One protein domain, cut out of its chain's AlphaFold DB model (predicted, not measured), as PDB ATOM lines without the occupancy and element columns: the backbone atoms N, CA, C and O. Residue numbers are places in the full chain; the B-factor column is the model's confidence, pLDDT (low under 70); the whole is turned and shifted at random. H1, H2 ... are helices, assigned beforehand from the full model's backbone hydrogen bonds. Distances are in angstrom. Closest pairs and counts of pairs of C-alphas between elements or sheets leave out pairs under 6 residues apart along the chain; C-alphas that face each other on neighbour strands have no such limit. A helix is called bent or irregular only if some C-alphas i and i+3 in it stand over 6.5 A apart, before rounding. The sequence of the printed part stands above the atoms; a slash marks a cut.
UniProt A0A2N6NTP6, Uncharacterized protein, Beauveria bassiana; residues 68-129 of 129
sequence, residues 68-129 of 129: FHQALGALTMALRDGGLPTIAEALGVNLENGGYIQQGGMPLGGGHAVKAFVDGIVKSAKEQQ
ATOM      1  N   PHE A  68     293.208 198.763  63.736       95.00
ATOM      2  CA  PHE A  68     293.281 199.592  64.937       95.00
ATOM      3  C   PHE A  68     294.392 200.647  64.826       95.00
ATOM      4  O   PHE A  68     294.154 201.825  65.085       95.00
ATOM      5  N   HIS A  69     295.586 200.256  64.365       96.25
ATOM      6  CA  HIS A  69     296.700 201.193  64.177       96.25
ATOM      7  C   HIS A  69     296.416 202.246  63.101       96.25
ATOM      8  O   HIS A  69     296.786 203.404  63.271       96.25
ATOM      9  N   GLN A  70     295.750 201.867  62.010       96.94
ATOM     10  CA  GLN A  70     295.358 202.791  60.945       96.94
ATOM     11  C   GLN A  70     294.343 203.818  61.444       96.94
ATOM     12  O   GLN A  70     294.529 205.013  61.222       96.94
ATOM     13  N   ALA A  71     293.312 203.368  62.165       95.06
ATOM     14  CA  ALA A  71     292.329 204.261  62.772       95.06
ATOM     15  C   ALA A  71     292.988 205.224  63.773       95.06
ATOM     16  O   ALA A  71     292.729 206.427  63.734       95.06
ATOM     17  N   LEU A  72     293.902 204.726  64.614       95.38
ATOM     18  CA  LEU A  72     294.645 205.554  65.566       95.38
ATOM     19  C   LEU A  72     295.571 206.561  64.866       95.38
ATOM     20  O   LEU A  72     295.679 207.709  65.299       95.38
ATOM     21  N   GLY A  73     296.214 206.159  63.769       96.62
ATOM     22  CA  GLY A  73     297.023 207.048  62.939       96.62
ATOM     23  C   GLY A  73     296.188 208.169  62.320       96.62
ATOM     24  O   GLY A  73     296.570 209.334  62.416       96.62
ATOM     25  N   ALA A  74     295.022 207.840  61.759       97.00
ATOM     26  CA  ALA A  74     294.090 208.822  61.207       97.00
ATOM     27  C   ALA A  74     293.593 209.808  62.278       97.00
ATOM     28  O   ALA A  74     293.630 211.018  62.058       97.00
ATOM     29  N   LEU A  75     293.217 209.309  63.460       96.31
ATOM     30  CA  LEU A  75     292.832 210.145  64.600       96.31
ATOM     31  C   LEU A  75     293.973 211.080  65.029       96.31
ATOM     32  O   LEU A  75     293.756 212.271  65.227       96.31
ATOM     33  N   THR A  76     295.198 210.559  65.124       96.31
ATOM     34  CA  THR A  76     296.382 211.348  65.501       96.31
ATOM     35  C   THR A  76     296.634 212.486  64.513       96.31
ATOM     36  O   THR A  76     296.929 213.604  64.931       96.31
ATOM     37  N   MET A  77     296.492 212.223  63.210       97.19
ATOM     38  CA  MET A  77     296.630 213.258  62.181       97.19
ATOM     39  C   MET A  77     295.519 214.305  62.286       97.19
ATOM     40  O   MET A  77     295.819 215.492  62.302       97.19
ATOM     41  N   ALA A  78     294.263 213.890  62.465       96.69
ATOM     42  CA  ALA A  78     293.144 214.820  62.617       96.69
ATOM     43  C   ALA A  78     293.310 215.754  63.831       96.69
ATOM     44  O   ALA A  78     293.062 216.955  63.731       96.69
ATOM     45  N   LEU A  79     293.790 215.226  64.964       96.50
ATOM     46  CA  LEU A  79     294.118 216.029  66.146       96.50
ATOM     47  C   LEU A  79     295.244 217.027  65.847       96.50
ATOM     48  O   LEU A  79     295.132 218.208  66.167       96.50
ATOM     49  N   ARG A  80     296.322 216.555  65.213       95.94
ATOM     50  CA  ARG A  80     297.492 217.370  64.866       95.94
ATOM     51  C   ARG A  80     297.138 218.517  63.922       95.94
ATOM     52  O   ARG A  80     297.693 219.606  64.053       95.94
ATOM     53  N   ASP A  81     296.224 218.271  62.997       95.75
ATOM     54  CA  ASP A  81     295.878 219.199  61.927       95.75
ATOM     55  C   ASP A  81     294.761 220.187  62.355       95.75
ATOM     56  O   ASP A  81     294.179 220.875  61.521       95.75
ATOM     57  N   GLY A  82     294.496 220.303  63.668       93.69
ATOM     58  CA  GLY A  82     293.628 221.327  64.265       93.69
ATOM     59  C   GLY A  82     292.232 220.846  64.667       93.69
ATOM     60  O   GLY A  82     291.417 221.648  65.115       93.69
ATOM     61  N   GLY A  83     291.944 219.547  64.552       95.69
ATOM     62  CA  GLY A  83     290.648 218.963  64.912       95.69
ATOM     63  C   GLY A  83     290.419 218.766  66.415       95.69
ATOM     64  O   GLY A  83     289.376 218.234  66.795       95.69
ATOM     65  N   LEU A  84     291.371 219.156  67.271       96.25
ATOM     66  CA  LEU A  84     291.327 218.884  68.711       96.25
ATOM     67  C   LEU A  84     290.019 219.330  69.392       96.25
ATOM     68  O   LEU A  84     289.439 218.483  70.069       96.25
ATOM     69  N   PRO A  85     289.519 220.576  69.227       95.12
ATOM     70  CA  PRO A  85     288.308 221.012  69.925       95.12
ATOM     71  C   PRO A  85     287.086 220.154  69.584       95.12
ATOM     72  O   PRO A  85     286.430 219.624  70.475       95.12
ATOM     73  N   THR A  86     286.832 219.938  68.290       94.88
ATOM     74  CA  THR A  86     285.674 219.173  67.808       94.88
ATOM     75  C   THR A  86     285.746 217.705  68.220       94.88
ATOM     76  O   THR A  86     284.743 217.122  68.622       94.88
ATOM     77  N   ILE A  87     286.928 217.087  68.138       95.25
ATOM     78  CA  ILE A  87     287.107 215.677  68.508       95.25
ATOM     79  C   ILE A  87     286.957 215.490  70.020       95.25
ATOM     80  O   ILE A  87     286.327 214.529  70.457       95.25
ATOM     81  N   ALA A  88     287.521 216.394  70.822       93.69
ATOM     82  CA  ALA A  88     287.410 216.324  72.272       93.69
ATOM     83  C   ALA A  88     285.967 216.505  72.742       93.69
ATOM     84  O   ALA A  88     285.505 215.730  73.574       93.69
ATOM     85  N   GLU A  89     285.238 217.454  72.153       92.88
ATOM     86  CA  GLU A  89     283.811 217.641  72.404       92.88
ATOM     87  C   GLU A  89     283.009 216.381  72.049       92.88
ATOM     88  O   GLU A  89     282.267 215.867  72.884       92.88
ATOM     89  N   ALA A  90     283.215 215.822  70.850       93.44
ATOM     90  CA  ALA A  90     282.509 214.623  70.396       93.44
ATOM     91  C   ALA A  90     282.769 213.392  71.281       93.44
ATOM     92  O   ALA A  90     281.908 212.521  71.403       93.44
ATOM     93  N   LEU A  91     283.952 213.311  71.892       90.06
ATOM     94  CA  LEU A  91     284.347 212.222  72.786       90.06
ATOM     95  C   LEU A  91     284.113 212.541  74.271       90.06
ATOM     96  O   LEU A  91     284.442 211.714  75.120       90.06
ATOM     97  N   GLY A  92     283.560 213.716  74.597       89.56
ATOM     98  CA  GLY A  92     283.315 214.145  75.975       89.56
ATOM     99  C   GLY A  92     284.588 214.300  76.812       89.56
ATOM    100  O   GLY A  92     284.556 214.106  78.027       89.56
ATOM    101  N   VAL A  93     285.722 214.605  76.178       91.00
ATOM    102  CA  VAL A  93     287.018 214.772  76.842       91.00
ATOM    103  C   VAL A  93     287.175 216.219  77.295       91.00
ATOM    104  O   VAL A  93     287.149 217.140  76.479       91.00
ATOM    105  N   ASN A  94     287.395 216.424  78.593       88.94
ATOM    106  CA  ASN A  94     287.598 217.761  79.136       88.94
ATOM    107  C   ASN A  94     289.041 218.234  78.895       88.94
ATOM    108  O   ASN A  94     289.997 217.598  79.349       88.94
ATOM    109  N   LEU A  95     289.198 219.358  78.193       90.81
ATOM    110  CA  LEU A  95     290.492 219.940  77.832       90.81
ATOM    111  C   LEU A  95     290.669 221.340  78.407       90.81
ATOM    112  O   LEU A  95     289.730 222.132  78.493       90.81
ATOM    113  N   GLU A  96     291.917 221.689  78.707       86.69
ATOM    114  CA  GLU A  96     292.283 223.068  79.017       86.69
ATOM    115  C   GLU A  96     291.963 223.986  77.832       86.69
ATOM    116  O   GLU A  96     292.260 223.669  76.677       86.69
ATOM    117  N   ASN A  97     291.327 225.124  78.124       87.12
ATOM    118  CA  ASN A  97     290.888 226.109  77.130       87.12
ATOM    119  C   ASN A  97     290.062 225.504  75.971       87.12
ATOM    120  O   ASN A  97     290.082 226.035  74.863       87.12
ATOM    121  N   GLY A  98     289.383 224.369  76.188       88.62
ATOM    122  CA  GLY A  98     288.586 223.692  75.158       88.62
ATOM    123  C   GLY A  98     289.392 223.190  73.952       88.62
ATOM    124  O   GLY A  98     288.824 222.978  72.888       88.62
ATOM    125  N   GLY A  99     290.715 223.034  74.081       92.31
ATOM    126  CA  GLY A  99     291.588 222.651  72.965       92.31
ATOM    127  C   GLY A  99     292.038 223.814  72.070       92.31
ATOM    128  O   GLY A  99     292.577 223.575  70.986       92.31
ATOM    129  N   TYR A 100     291.850 225.061  72.510       93.06
ATOM    130  CA  TYR A 100     292.329 226.268  71.830       93.06
ATOM    131  C   TYR A 100     293.599 226.832  72.475       93.06
ATOM    132  O   TYR A 100     293.917 226.566  73.636       93.06
ATOM    133  N   ILE A 101     294.334 227.644  71.713       90.94
ATOM    134  CA  ILE A 101     295.484 228.392  72.230       90.94
ATOM    135  C   ILE A 101     294.993 229.439  73.240       90.94
ATOM    136  O   ILE A 101     294.013 230.143  73.004       90.94
ATOM    137  N   GLN A 102     295.693 229.583  74.367       81.19
ATOM    138  CA  GLN A 102     295.350 230.584  75.376       81.19
ATOM    139  C   GLN A 102     295.406 231.993  74.759       81.19
ATOM    140  O   GLN A 102     296.427 232.389  74.206       81.19
ATOM    141  N   GLN A 103     294.292 232.732  74.834       78.69
ATOM    142  CA  GLN A 103     294.100 234.054  74.207       78.69
ATOM    143  C   GLN A 103     294.136 234.080  72.662       78.69
ATOM    144  O   GLN A 103     294.180 235.157  72.072       78.69
ATOM    145  N   GLY A 104     294.064 232.924  71.995       71.75
ATOM    146  CA  GLY A 104     293.967 232.818  70.539       71.75
ATOM    147  C   GLY A 104     292.696 232.089  70.108       71.75
ATOM    148  O   GLY A 104     292.355 231.050  70.654       71.75
ATOM    149  N   GLY A 105     292.005 232.589  69.080       83.69
ATOM    150  CA  GLY A 105     290.841 231.902  68.491       83.69
ATOM    151  C   GLY A 105     291.192 230.677  67.632       83.69
ATOM    152  O   GLY A 105     290.316 230.098  66.998       83.69
ATOM    153  N   MET A 106     292.474 230.304  67.569       92.31
ATOM    154  CA  MET A 106     292.986 229.221  66.729       92.31
ATOM    155  C   MET A 106     293.070 227.908  67.528       92.31
ATOM    156  O   MET A 106     293.541 227.930  68.672       92.31
ATOM    157  N   PRO A 107     292.661 226.764  66.946       92.88
ATOM    158  CA  PRO A 107     292.823 225.453  67.573       92.88
ATOM    159  C   PRO A 107     294.288 225.111  67.858       92.88
ATOM    160  O   PRO A 107     295.187 225.488  67.100       92.88
ATOM    161  N   LEU A 108     294.530 224.346  68.927       93.38
ATOM    162  CA  LEU A 108     295.842 223.753  69.170       93.38
ATOM    163  C   LEU A 108     296.156 222.757  68.040       93.38
ATOM    164  O   LEU A 108     295.307 221.953  67.657       93.38
ATOM    165  N   GLY A 109     297.385 222.792  67.525       93.06
ATOM    166  CA  GLY A 109     297.849 221.907  66.456       93.06
ATOM    167  C   GLY A 109     299.173 221.224  66.789       93.06
ATOM    168  O   GLY A 109     299.754 221.399  67.866       93.06
ATOM    169  N   GLY A 110     299.681 220.439  65.843       94.12
ATOM    170  CA  GLY A 110     300.970 219.769  65.979       94.12
ATOM    171  C   GLY A 110     300.983 218.717  67.096       94.12
ATOM    172  O   GLY A 110     299.951 218.198  67.523       94.12
ATOM    173  N   GLY A 111     302.180 218.391  67.591       93.81
ATOM    174  CA  GLY A 111     302.341 217.441  68.701       93.81
ATOM    175  C   GLY A 111     301.702 217.914  70.014       93.81
ATOM    176  O   GLY A 111     301.334 217.089  70.847       93.81
ATOM    177  N   HIS A 112     301.518 219.228  70.182       93.94
ATOM    178  CA  HIS A 112     300.850 219.797  71.351       93.94
ATOM    179  C   HIS A 112     299.374 219.400  71.415       93.94
ATOM    180  O   HIS A 112     298.900 219.058  72.495       93.94
ATOM    181  N   ALA A 113     298.684 219.363  70.272       95.38
ATOM    182  CA  ALA A 113     297.297 218.916  70.200       95.38
ATOM    183  C   ALA A 113     297.122 217.465  70.654       95.38
ATOM    184  O   ALA A 113     296.274 217.157  71.488       95.38
ATOM    185  N   VAL A 114     297.990 216.587  70.151       96.44
ATOM    186  CA  VAL A 114     297.982 215.163  70.504       96.44
ATOM    187  C   VAL A 114     298.259 214.976  71.994       96.44
ATOM    188  O   VAL A 114     297.556 214.220  72.659       96.44
ATOM    189  N   LYS A 115     299.250 215.692  72.541       95.50
ATOM    190  CA  LYS A 115     299.567 215.623  73.970       95.50
ATOM    191  C   LYS A 115     298.396 216.099  74.836       95.50
ATOM    192  O   LYS A 115     297.996 215.375  75.740       95.50
ATOM    193  N   ALA A 116     297.831 217.267  74.531       95.19
ATOM    194  CA  ALA A 116     296.709 217.827  75.283       95.19
ATOM    195  C   ALA A 116     295.505 216.872  75.306       95.19
ATOM    196  O   ALA A 116     294.883 216.695  76.350       95.19
ATOM    197  N   PHE A 117     295.223 216.203  74.185       96.06
ATOM    198  CA  PHE A 117     294.176 215.188  74.108       96.06
ATOM    199  C   PHE A 117     294.431 213.996  75.040       96.06
ATOM    200  O   PHE A 117     293.545 213.600  75.795       96.06
ATOM    201  N   VAL A 118     295.645 213.434  75.014       95.06
ATOM    202  CA  VAL A 118     296.012 212.288  75.864       95.06
ATOM    203  C   VAL A 118     295.954 212.665  77.345       95.06
ATOM    204  O   VAL A 118     295.370 211.926  78.138       95.06
ATOM    205  N   ASP A 119     296.496 213.826  77.711       94.81
ATOM    206  CA  ASP A 119     296.460 214.332  79.086       94.81
ATOM    207  C   ASP A 119     295.004 214.556  79.547       94.81
ATOM    208  O   ASP A 119     294.630 214.162  80.656       94.81
ATOM    209  N   GLY A 120     294.156 215.094  78.664       93.69
ATOM    210  CA  GLY A 120     292.723 215.277  78.891       93.69
ATOM    211  C   GLY A 120     291.961 213.974  79.116       93.69
ATOM    212  O   GLY A 120     291.153 213.891  80.042       93.69
ATOM    213  N   ILE A 121     292.243 212.929  78.327       92.94
ATOM    214  CA  ILE A 121     291.653 211.595  78.525       92.94
ATOM    215  C   ILE A 121     292.049 211.040  79.890       92.94
ATOM    216  O   ILE A 121     291.190 210.577  80.636       92.94
ATOM    217  N   VAL A 122     293.339 211.085  80.232       91.56
ATOM    218  CA  VAL A 122     293.836 210.542  81.505       91.56
ATOM    219  C   VAL A 122     293.205 211.272  82.688       91.56
ATOM    220  O   VAL A 122     292.843 210.633  83.676       91.56
ATOM    221  N   LYS A 123     293.058 212.596  82.597       90.69
ATOM    222  CA  LYS A 123     292.381 213.396  83.618       90.69
ATOM    223  C   LYS A 123     290.901 213.023  83.729       90.69
ATOM    224  O   LYS A 123     290.458 212.669  84.816       90.69
ATOM    225  N   SER A 124     290.181 213.010  82.608       87.25
ATOM    226  CA  SER A 124     288.746 212.692  82.570       87.25
ATOM    227  C   SER A 124     288.462 211.284  83.108       87.25
ATOM    228  O   SER A 124     287.519 211.084  83.864       87.25
ATOM    229  N   ALA A 125     289.320 210.310  82.791       85.19
ATOM    230  CA  ALA A 125     289.195 208.944  83.290       85.19
ATOM    231  C   ALA A 125     289.403 208.834  84.810       85.19
ATOM    232  O   ALA A 125     288.768 207.998  85.443       85.19
ATOM    233  N   LYS A 126     290.275 209.661  85.403       84.75
ATOM    234  CA  LYS A 126     290.477 209.707  86.862       84.75
ATOM    235  C   LYS A 126     289.333 210.400  87.598       84.75
ATOM    236  O   LYS A 126     289.082 210.066  88.743       84.75
ATOM    237  N   GLU A 127     288.675 211.369  86.967       82.00
ATOM    238  CA  GLU A 127     287.535 212.094  87.549       82.00
ATOM    239  C   GLU A 127     286.237 211.266  87.538       82.00
ATOM    240  O   GLU A 127     285.327 211.547  88.313       82.00
ATOM    241  N   GLN A 128     286.148 210.252  86.670       66.44
ATOM    242  CA  GLN A 128     285.009 209.328  86.571       66.44
ATOM    243  C   GLN A 128     285.166 208.047  87.416       66.44
ATOM    244  O   GLN A 128     284.275 207.196  87.385       66.44
ATOM    245  N   GLN A 129     286.290 207.890  88.126       50.41
ATOM    246  CA  GLN A 129     286.543 206.801  89.082       50.41
ATOM    247  C   GLN A 129     286.140 207.209  90.497       50.41
ATOM    248  O   GLN A 129     285.611 206.326  91.207       50.41
TER     249      GLN A 129
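This is residues 68 to 129 of the 129 residues of an uncharacterized protein of Beauveria bassiana (UniProt A0A2N6NTP6). A long helix, H1, turns sharply at a kink near residue 83, and its part before the kink makes a V with the second long helix, H3, which begins near the corner. The residues of H1 after the kink turn off to one side of the V, and the short H2, outside the V, packs on residues 84 to 88 of H1 and on residues 113 to 120 of H3, while residues 68 to 74 of H1 stick out. The printed part has 62 residues with three named helices, in the order H1, H2, H3, and no named strand: all helix. It is compact, with a radius of gyration of the C-alphas of 11.3 A and spans of 32 by 29 by 18 A.

H1, residues 68 to 90, measures 19.3 A from first to last C-alpha and begins at C-alpha 68 (293.281, 199.592, 64.937). It is irregular, with C-alphas 81 and 84 8.2 A apart, and has a kink of 124 degrees near residue 83. H3, residues 110 to 127, measures 26.5 A and ends at C-alpha 127 (287.535, 212.094, 87.549). H2, residues 96 to 99, is neither bent nor irregular, but only just: its first and last C-alphas are 6.1 A apart.

H1 and H3 touch, about perpendicular at 81 degrees; their closest C-alphas, of Arg 80 and Gly 110, are 4.4 A apart. H3 touches H1 with residues 110 to 117 alone. H1 touches H2 with residues 84 to 88 alone; the closest C-alphas, of Pro 85 and Gly 99, are 4.8 A apart. H3 touches H2 with residues 113 to 120 alone, the closest C-alphas, of Gly 99 and Ala 113, being 7.4 A apart. O i to N i+4 pairs are within hydrogen-bond range in 14 of 19 cases in H1 and 13 of 14 in H3; H2 is too short for such a pair.

The C-alphas of Phe 68 and Gln 103 are the two farthest apart, at 35.7 A. The printed part has no cut; the link from H1 to H2 is tight, and that from H2 to H3 is short. The mean pLDDT of the printed part is 91.1, with residues 128 to 129 under 70; Gln 129 is the chain's last residue.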